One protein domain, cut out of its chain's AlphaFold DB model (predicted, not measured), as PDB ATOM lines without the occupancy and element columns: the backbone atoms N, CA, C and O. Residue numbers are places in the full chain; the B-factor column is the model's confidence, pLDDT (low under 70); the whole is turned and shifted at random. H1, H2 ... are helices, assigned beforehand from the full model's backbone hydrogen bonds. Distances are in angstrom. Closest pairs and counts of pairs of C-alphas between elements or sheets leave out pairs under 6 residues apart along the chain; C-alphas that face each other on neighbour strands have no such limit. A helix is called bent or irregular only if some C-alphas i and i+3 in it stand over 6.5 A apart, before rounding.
ATOM      1  N   LYS A   7      16.413  69.204  76.346       89.75
ATOM      2  CA  LYS A   7      17.433  68.370  76.989       89.75
ATOM      3  C   LYS A   7      17.353  66.930  76.495       89.75
ATOM      4  O   LYS A   7      18.362  66.371  76.071       89.75
ATOM      5  N   THR A   8      16.147  66.359  76.431       92.56
ATOM      6  CA  THR A   8      15.946  65.014  75.872       92.56
ATOM      7  C   THR A   8      16.420  64.933  74.419       92.56
ATOM      8  O   THR A   8      17.083  63.967  74.044       92.56
ATOM      9  N   ARG A   9      16.116  65.945  73.590       92.00
ATOM     10  CA  ARG A   9      16.572  65.981  72.188       92.00
ATOM     11  C   ARG A   9      18.091  66.015  72.082       92.00
ATOM     12  O   ARG A   9      18.642  65.268  71.279       92.00
ATOM     13  N   SER A  10      18.747  66.835  72.899       93.44
ATOM     14  CA  SER A  10      20.209  66.926  72.940       93.44
ATOM     15  C   SER A  10      20.853  65.577  73.273       93.44
ATOM     16  O   SER A  10      21.724  65.110  72.537       93.44
ATOM     17  N   ILE A  11      20.362  64.891  74.312       92.12
ATOM     18  CA  ILE A  11      20.882  63.574  74.715       92.12
ATOM     19  C   ILE A  11      20.689  62.548  73.590       92.12
ATOM     20  O   ILE A  11      21.626  61.832  73.247       92.12
ATOM     21  N   VAL A  12      19.505  62.502  72.968       93.56
ATOM     22  CA  VAL A  12      19.210  61.563  71.867       93.56
ATOM     23  C   VAL A  12      20.083  61.831  70.641       93.56
ATOM     24  O   VAL A  12      20.618  60.887  70.063       93.56
ATOM     25  N   ALA A  13      20.242  63.098  70.248       93.75
ATOM     26  CA  ALA A  13      21.074  63.476  69.109       93.75
ATOM     27  C   ALA A  13      22.540  63.096  69.345       93.75
ATOM     28  O   ALA A  13      23.165  62.467  68.491       93.75
ATOM     29  N   THR A  14      23.060  63.415  70.532       93.12
ATOM     30  CA  THR A  14      24.446  63.118  70.905       93.12
ATOM     31  C   THR A  14      24.677  61.610  70.982       93.12
ATOM     32  O   THR A  14      25.664  61.117  70.443       93.12
ATOM     33  N   LEU A  15      23.750  60.854  71.584       94.62
ATOM     34  CA  LEU A  15      23.842  59.394  71.686       94.62
ATOM     35  C   LEU A  15      23.807  58.741  70.301       94.62
ATOM     36  O   LEU A  15      24.646  57.899  70.000       94.62
ATOM     37  N   GLY A  16      22.884  59.168  69.435       93.69
ATOM     38  CA  GLY A  16      22.785  58.662  68.068       93.69
ATOM     39  C   GLY A  16      24.049  58.926  67.249       93.69
ATOM     40  O   GLY A  16      24.530  58.029  66.558       93.69
ATOM     41  N   ALA A  17      24.625  60.128  67.360       95.00
ATOM     42  CA  ALA A  17      25.895  60.455  66.716       95.00
ATOM     43  C   ALA A  17      27.042  59.583  67.255       95.00
ATOM     44  O   ALA A  17      27.777  58.991  66.466       95.00
ATOM     45  N   ALA A  18      27.147  59.446  68.579       94.50
ATOM     46  CA  ALA A  18      28.191  58.664  69.231       94.50
ATOM     47  C   ALA A  18      28.132  57.173  68.872       94.50
ATOM     48  O   ALA A  18      29.160  56.569  68.579       94.50
ATOM     49  N   THR A  19      26.931  56.585  68.839       93.56
ATOM     50  CA  THR A  19      26.733  55.186  68.436       93.56
ATOM     51  C   THR A  19      27.024  54.978  66.953       93.56
ATOM     52  O   THR A  19      27.669  53.997  66.594       93.56
ATOM     53  N   ARG A  20      26.586  55.895  66.080       94.56
ATOM     54  CA  ARG A  20      26.784  55.767  64.629       94.56
ATOM     55  C   ARG A  20      28.255  55.850  64.229       94.56
ATOM     56  O   ARG A  20      28.679  55.128  63.334       94.56
ATOM     57  N   TRP A  21      28.998  56.760  64.849       94.94
ATOM     58  CA  TRP A  21      30.376  57.064  64.466       94.94
ATOM     59  C   TRP A  21      31.424  56.417  65.375       94.94
ATOM     60  O   TRP A  21      32.614  56.573  65.125       94.94
ATOM     61  N   GLY A  22      31.004  55.703  66.425       92.50
ATOM     62  CA  GLY A  22      31.914  55.040  67.361       92.50
ATOM     63  C   GLY A  22      32.811  56.013  68.130       92.50
ATOM     64  O   GLY A  22      33.920  55.656  68.509       92.50
ATOM     65  N   THR A  23      32.362  57.253  68.341       93.50
ATOM     66  CA  THR A  23      33.196  58.337  68.895       93.50
ATOM     67  C   THR A  23      33.222  58.377  70.422       93.50
ATOM     68  O   THR A  23      33.842  59.268  70.995       93.50
ATOM     69  N   ALA A  24      32.524  57.461  71.093       93.06
ATOM     70  CA  ALA A  24      32.426  57.408  72.547       93.06
ATOM     71  C   ALA A  24      32.792  56.017  73.069       93.06
ATOM     72  O   ALA A  24      32.538  55.005  72.415       93.06
ATOM     73  N   SER A  25      33.359  55.973  74.276       95.44
ATOM     74  CA  SER A  25      33.621  54.715  74.970       95.44
ATOM     75  C   SER A  25      32.306  54.004  75.339       95.44
ATOM     76  O   SER A  25      31.269  54.660  75.497       95.44
ATOM     77  N   PRO A  26      32.324  52.675  75.545       94.00
ATOM     78  CA  PRO A  26      31.151  51.941  76.020       94.00
ATOM     79  C   PRO A  26      30.570  52.501  77.327       94.00
ATOM     80  O   PRO A  26      29.353  52.573  77.487       94.00
ATOM     81  N   GLU A  27      31.431  52.952  78.242       95.88
ATOM     82  CA  GLU A  27      31.018  53.585  79.497       95.88
ATOM     83  C   GLU A  27      30.278  54.907  79.256       95.88
ATOM     84  O   GLU A  27      29.214  55.139  79.832       95.88
ATOM     85  N   ALA A  28      30.795  55.754  78.362       93.44
ATOM     86  CA  ALA A  28      30.147  57.011  78.010       93.44
ATOM     87  C   ALA A  28      28.764  56.770  77.383       93.44
ATOM     88  O   ALA A  28      27.797  57.431  77.760       93.44
ATOM     89  N   LEU A  29      28.635  55.771  76.503       95.50
ATOM     90  CA  LEU A  29      27.341  55.375  75.935       95.50
ATOM     91  C   LEU A  29      26.359  54.901  77.017       95.50
ATOM     92  O   LEU A  29      25.192  55.296  77.000       95.50
ATOM     93  N   ALA A  30      26.824  54.102  77.981       95.44
ATOM     94  CA  ALA A  30      26.004  53.633  79.095       95.44
ATOM     95  C   ALA A  30      25.542  54.786  80.004       95.44
ATOM     96  O   ALA A  30      24.382  54.815  80.422       95.44
ATOM     97  N   ASN A  31      26.414  55.763  80.273       94.69
ATOM     98  CA  ASN A  31      26.063  56.973  81.019       94.69
ATOM     99  C   ASN A  31      24.977  57.777  80.288       94.69
ATOM    100  O   ASN A  31      23.939  58.072  80.873       94.69
ATOM    101  N   MET A  32      25.143  58.026  78.986       94.56
ATOM    102  CA  MET A  32      24.163  58.764  78.177       94.56
ATOM    103  C   MET A  32      22.798  58.064  78.101       94.56
ATOM    104  O   MET A  32      21.755  58.721  78.100       94.56
ATOM    105  N   GLN A  33      22.777  56.729  78.050       95.31
ATOM    106  CA  GLN A  33      21.536  55.951  78.114       95.31
ATOM    107  C   GLN A  33      20.854  56.077  79.481       95.31
ATOM    108  O   GLN A  33      19.631  56.242  79.536       95.31
ATOM    109  N   ARG A  34      21.630  56.038  80.574       95.19
ATOM    110  CA  ARG A  34      21.122  56.280  81.932       95.19
ATOM    111  C   ARG A  34      20.523  57.677  82.064       95.19
ATOM    112  O   ARG A  34      19.400  57.800  82.548       95.19
ATOM    113  N   ASP A  35      21.211  58.697  81.566       92.81
ATOM    114  CA  ASP A  35      20.733  60.081  81.607       92.81
ATOM    115  C   ASP A  35      19.437  60.254  80.805       92.81
ATOM    116  O   ASP A  35      18.495  60.910  81.257       92.81
ATOM    117  N   LEU A  36      19.340  59.608  79.638       93.81
ATOM    118  CA  LEU A  36      18.117  59.606  78.839       93.81
ATOM    119  C   LEU A  36      16.945  58.946  79.579       93.81
ATOM    120  O   LEU A  36      15.813  59.430  79.497       93.81
ATOM    121  N   ALA A  37      17.192  57.836  80.277       93.25
ATOM    122  CA  ALA A  37      16.174  57.160  81.074       93.25
ATOM    123  C   ALA A  37      15.716  58.032  82.254       93.25
ATOM    124  O   ALA A  37      14.511  58.183  82.464       93.25
ATOM    125  N   ALA A  38      16.656  58.659  82.965       91.88
ATOM    126  CA  ALA A  38      16.365  59.568  84.069       91.88
ATOM    127  C   ALA A  38      15.508  60.762  83.619       91.88
ATOM    128  O   ALA A  38      14.494  61.064  84.243       91.88
ATOM    129  N   GLU A  39      15.848  61.392  82.491       93.12
ATOM    130  CA  GLU A  39      15.083  62.522  81.953       93.12
ATOM    131  C   GLU A  39      13.652  62.119  81.559       93.12
ATOM    132  O   GLU A  39      12.700  62.861  81.790       93.12
ATOM    133  N   ARG A  40      13.469  60.918  80.993       91.94
ATOM    134  CA  ARG A  40      12.132  60.396  80.663       91.94
ATOM    135  C   ARG A  40      11.285  60.154  81.907       91.94
ATOM    136  O   ARG A  40      10.093  60.448  81.882       91.94
ATOM    137  N   LEU A  41      11.890  59.624  82.969       90.75
ATOM    138  CA  LEU A  41      11.212  59.438  84.251       90.75
ATOM    139  C   LEU A  41      10.815  60.785  84.857       90.75
ATOM    140  O   LEU A  41       9.669  60.937  85.262       90.75
ATOM    141  N   ALA A  42      11.718  61.768  84.850       88.69
ATOM    142  CA  ALA A  42      11.433  63.112  85.344       88.69
ATOM    143  C   ALA A  42      10.244  63.748  84.608       88.69
ATOM    144  O   ALA A  42       9.293  64.178  85.252       88.69
ATOM    145  N   LEU A  43      10.243  63.708  83.272       90.75
ATOM    146  CA  LEU A  43       9.133  64.202  82.449       90.75
ATOM    147  C   LEU A  43       7.811  63.486  82.736       90.75
ATOM    148  O   LEU A  43       6.745  64.100  82.743       90.75
ATOM    149  N   TYR A  44       7.864  62.170  82.941       88.00
ATOM    150  CA  TYR A  44       6.676  61.397  83.273       88.00
ATOM    151  C   TYR A  44       6.117  61.795  84.640       88.00
ATOM    152  O   TYR A  44       4.911  62.002  84.762       88.00
ATOM    153  N   ILE A  45       6.988  61.935  85.642       84.81
ATOM    154  CA  ILE A  45       6.617  62.382  86.986       84.81
ATOM    155  C   ILE A  45       6.025  63.788  86.923       84.81
ATOM    156  O   ILE A  45       4.948  63.999  87.463       84.81
ATOM    157  N   GLU A  46       6.675  64.722  86.228       87.94
ATOM    158  CA  GLU A  46       6.196  66.097  86.068       87.94
ATOM    159  C   GLU A  46       4.791  66.127  85.469       87.94
ATOM    160  O   GLU A  46       3.900  66.742  86.044       87.94
ATOM    161  N   ARG A  47       4.564  65.397  84.370       87.06
ATOM    162  CA  ARG A  47       3.239  65.304  83.745       87.06
ATOM    163  C   ARG A  47       2.192  64.757  84.714       87.06
ATOM    164  O   ARG A  47       1.130  65.344  84.863       87.06
ATOM    165  N   VAL A  48       2.491  63.640  85.374       87.62
ATOM    166  CA  VAL A  48       1.550  62.996  86.304       87.62
ATOM    167  C   VAL A  48       1.238  63.903  87.494       87.62
ATOM    168  O   VAL A  48       0.096  63.953  87.935       87.62
ATOM    169  N   VAL A  49       2.233  64.625  88.008       83.44
ATOM    170  CA  VAL A  49       2.062  65.555  89.131       83.44
ATOM    171  C   VAL A  49       1.330  66.825  88.700       83.44
ATOM    172  O   VAL A  49       0.523  67.329  89.472       83.44
ATOM    173  N   ALA A  50       1.562  67.325  87.484       84.25
ATOM    174  CA  ALA A  50       0.842  68.475  86.938       84.25
ATOM    175  C   ALA A  50      -0.657  68.188  86.759       84.25
ATOM    176  O   ALA A  50      -1.479  69.067  87.008       84.25
ATOM    177  N   ASP A  51      -1.005  66.957  86.375       84.38
ATOM    178  CA  ASP A  51      -2.394  66.511  86.217       84.38
ATOM    179  C   ASP A  51      -3.042  66.084  87.550       84.38
ATOM    180  O   ASP A  51      -4.259  65.882  87.623       84.38
ATOM    181  N   ALA A  52      -2.253  65.910  88.614       79.56
ATOM    182  CA  ALA A  52      -2.767  65.474  89.903       79.56
ATOM    183  C   ALA A  52      -3.552  66.605  90.596       79.56
ATOM    184  O   ALA A  52      -3.141  67.769  90.557       79.56
ATOM    185  N   PRO A  53      -4.653  66.286  91.309       78.00
ATOM    186  CA  PRO A  53      -5.267  67.234  92.226       78.00
ATOM    187  C   PRO A  53      -4.215  67.769  93.209       78.00
ATOM    188  O   PRO A  53      -3.331  67.008  93.621       78.00
ATOM    189  N   PRO A  54      -4.304  69.042  93.635       80.88
ATOM    190  CA  PRO A  54      -3.400  69.566  94.646       80.88
ATOM    191  C   PRO A  54      -3.447  68.678  95.892       80.88
ATOM    192  O   PRO A  54      -4.521  68.254  96.324       80.88
ATOM    193  N   LEU A  55      -2.274  68.408  96.471       81.25
ATOM    194  CA  LEU A  55      -2.168  67.583  97.673       81.25
ATOM    195  C   LEU A  55      -3.083  68.134  98.769       81.25
ATOM    196  O   LEU A  55      -3.035  69.330  99.084       81.25
ATOM    197  N   THR A  56      -3.881  67.260  99.378       87.00
ATOM    198  CA  THR A  56      -4.700  67.626 100.537       87.00
ATOM    199  C   THR A  56      -3.803  68.023 101.713       87.00
ATOM    200  O   THR A  56      -2.624  67.664 101.757       87.00
ATOM    201  N   GLY A  57      -4.349  68.756 102.691       88.00
ATOM    202  CA  GLY A  57      -3.611  69.097 103.918       88.00
ATOM    203  C   GLY A  57      -2.992  67.857 104.572       88.00
ATOM    204  O   GLY A  57      -1.778  67.786 104.713       88.00
ATOM    205  N   ALA A  58      -3.806  66.818 104.786       85.62
ATOM    206  CA  ALA A  58      -3.368  65.550 105.369       85.62
ATOM    207  C   ALA A  58      -2.262  64.840 104.561       85.62
ATOM    208  O   ALA A  58      -1.363  64.227 105.135       85.62
ATOM    209  N   GLN A  59      -2.292  64.920 103.225       87.06
ATOM    210  CA  GLN A  59      -1.229  64.358 102.382       87.06
ATOM    211  C   GLN A  59       0.087  65.130 102.527       87.06
ATOM    212  O   GLN A  59       1.152  64.513 102.571       87.06
ATOM    213  N   ARG A  60       0.030  66.464 102.632       87.50
ATOM    214  CA  ARG A  60       1.221  67.290 102.885       87.50
ATOM    215  C   ARG A  60       1.796  67.039 104.276       87.50
ATOM    216  O   ARG A  60       3.008  66.900 104.389       87.50
ATOM    217  N   ASP A  61       0.946  66.901 105.289       88.44
ATOM    218  CA  ASP A  61       1.369  66.610 106.664       88.44
ATOM    219  C   ASP A  61       2.084  65.251 106.743       88.44
ATOM    220  O   ASP A  61       3.153  65.129 107.343       88.44
ATOM    221  N   ARG A  62       1.561  64.239 106.036       85.31
ATOM    222  CA  ARG A  62       2.205  62.924 105.909       85.31
ATOM    223  C   ARG A  62       3.561  63.000 105.207       85.31
ATOM    224  O   ARG A  62       4.513  62.365 105.657       85.31
ATOM    225  N   LEU A  63       3.668  63.759 104.115       84.31
ATOM    226  CA  LEU A  63       4.941  63.961 103.415       84.31
ATOM    227  C   LEU A  63       5.960  64.696 104.294       84.31
ATOM    228  O   LEU A  63       7.122  64.301 104.327       84.31
ATOM    229  N   ALA A  64       5.535  65.716 105.042       88.06
ATOM    230  CA  ALA A  64       6.396  66.444 105.968       88.06
ATOM    231  C   ALA A  64       6.942  65.531 107.077       88.06
ATOM    232  O   ALA A  64       8.133  65.583 107.385       88.06
ATOM    233  N   ALA A  65       6.107  64.652 107.634       90.75
ATOM    234  CA  ALA A  65       6.541  63.659 108.614       90.75
ATOM    235  C   ALA A  65       7.568  62.671 108.021       90.75
ATOM    236  O   ALA A  65       8.638  62.489 108.599       90.75
ATOM    237  N   LEU A  66       7.316  62.129 106.819       84.19
ATOM    238  CA  LEU A  66       8.266  61.238 106.132       84.19
ATOM    239  C   LEU A  66       9.618  61.910 105.858       84.19
ATOM    240  O   LEU A  66      10.663  61.296 106.057       84.19
ATOM    241  N   LEU A  67       9.605  63.165 105.401       84.94
ATOM    242  CA  LEU A  67      10.818  63.902 105.034       84.94
ATOM    243  C   LEU A  67      11.600  64.420 106.247       84.94
ATOM    244  O   LEU A  67      12.817  64.558 106.169       84.94
ATOM    245  N   SER A  68      10.929  64.688 107.371       87.44
ATOM    246  CA  SER A  68      11.581  65.089 108.627       87.44
ATOM    247  C   SER A  68      12.117  63.909 109.445       87.44
ATOM    248  O   SER A  68      12.758  64.123 110.472       87.44
ATOM    249  N   GLY A  69      11.872  62.668 109.009       81.44
ATOM    250  CA  GLY A  69      12.218  61.464 109.768       81.44
ATOM    251  C   GLY A  69      11.333  61.244 110.999       81.44
ATOM    252  O   GLY A  69      11.646  60.399 111.836       81.44
TER     253      GLY A  69
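AT A GLANCE: This is residues 7 to 69 of the 74 residues of an uncharacterized protein of Cryobacterium sp. MDB1-5 (UniProt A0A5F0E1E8). A lopsided helical hairpin, made of H1 and the much longer H2 folded back beside it, has a small third helix, H3, set off beyond the far end of H2 by a short link and touching neither of the other two. H2 makes much of the length, and its residues 44 to 50 stick out past the part that H1 covers. The printed part has 63 residues with three named helices, H1, H2 and H3 in that order along the chain, and no named strand; the class is all helix. The whole is extended, with a radius of gyration of the C-alphas of 18.2 A, and its C-alphas span 54 by 27 by 10 A, an outline that is only just flat.

IN THESE COORDINATES: The printed part begins with H1, residues 7 to 21, which measures 21.3 A from first to last C-alpha. It starts at C-alpha 7, at (17.433, 68.370, 76.989). H2, residues 26 to 50, measures 36.2 A and is the longest helix, with 25 residues; it runs from C-alpha 26 at (31.151, 51.941, 76.020) to C-alpha 50 at (0.842, 68.475, 86.938). H3, residues 57 to 68, measures 16.4 A and ends at C-alpha 68, at (11.581, 65.089, 108.627). No helix is bent or irregular.

HOW THE PARTS SIT: H1 and H2 form a helical hairpin across a tight link of 4 residues. They touch, with 12 pairs of C-alphas within 8 A, and the closest C-alphas are those of Ile 11 and Leu 36, 6.4 A apart. Their lines stand at a shallow tilt of 23 degrees, and they run opposite ways. H2 touches H1 with residues 29 to 40 alone. A short link of 6 residues joins H2 to H3, and these two helices are apart. H1 and H3 are apart too. In H1, H2 and H3 every O i to N i+4 pair is within hydrogen-bond range.

THE WHOLE: The two C-alphas farthest apart are those of Trp 21 and Ala 58, at 53.7 A, while the first and last printed C-alphas, of Lys 7 and Gly 69, are 33.9 A apart. Residues 44 to 54, of which 44 to 50 belong to H2, stand free, and so do residues 56 to 62, of which 57 to 62 belong to H3, and residues 64 to 69, of which 64 to 68 belong to H3. Without these stretches the body has 39 residues, spans 48 by 19 by 9 A and has a radius of gyration of 12.1 A. The printed part has no cut, and no link is long. The mean pLDDT of the printed part is 90.1, and no printed residue is under 70.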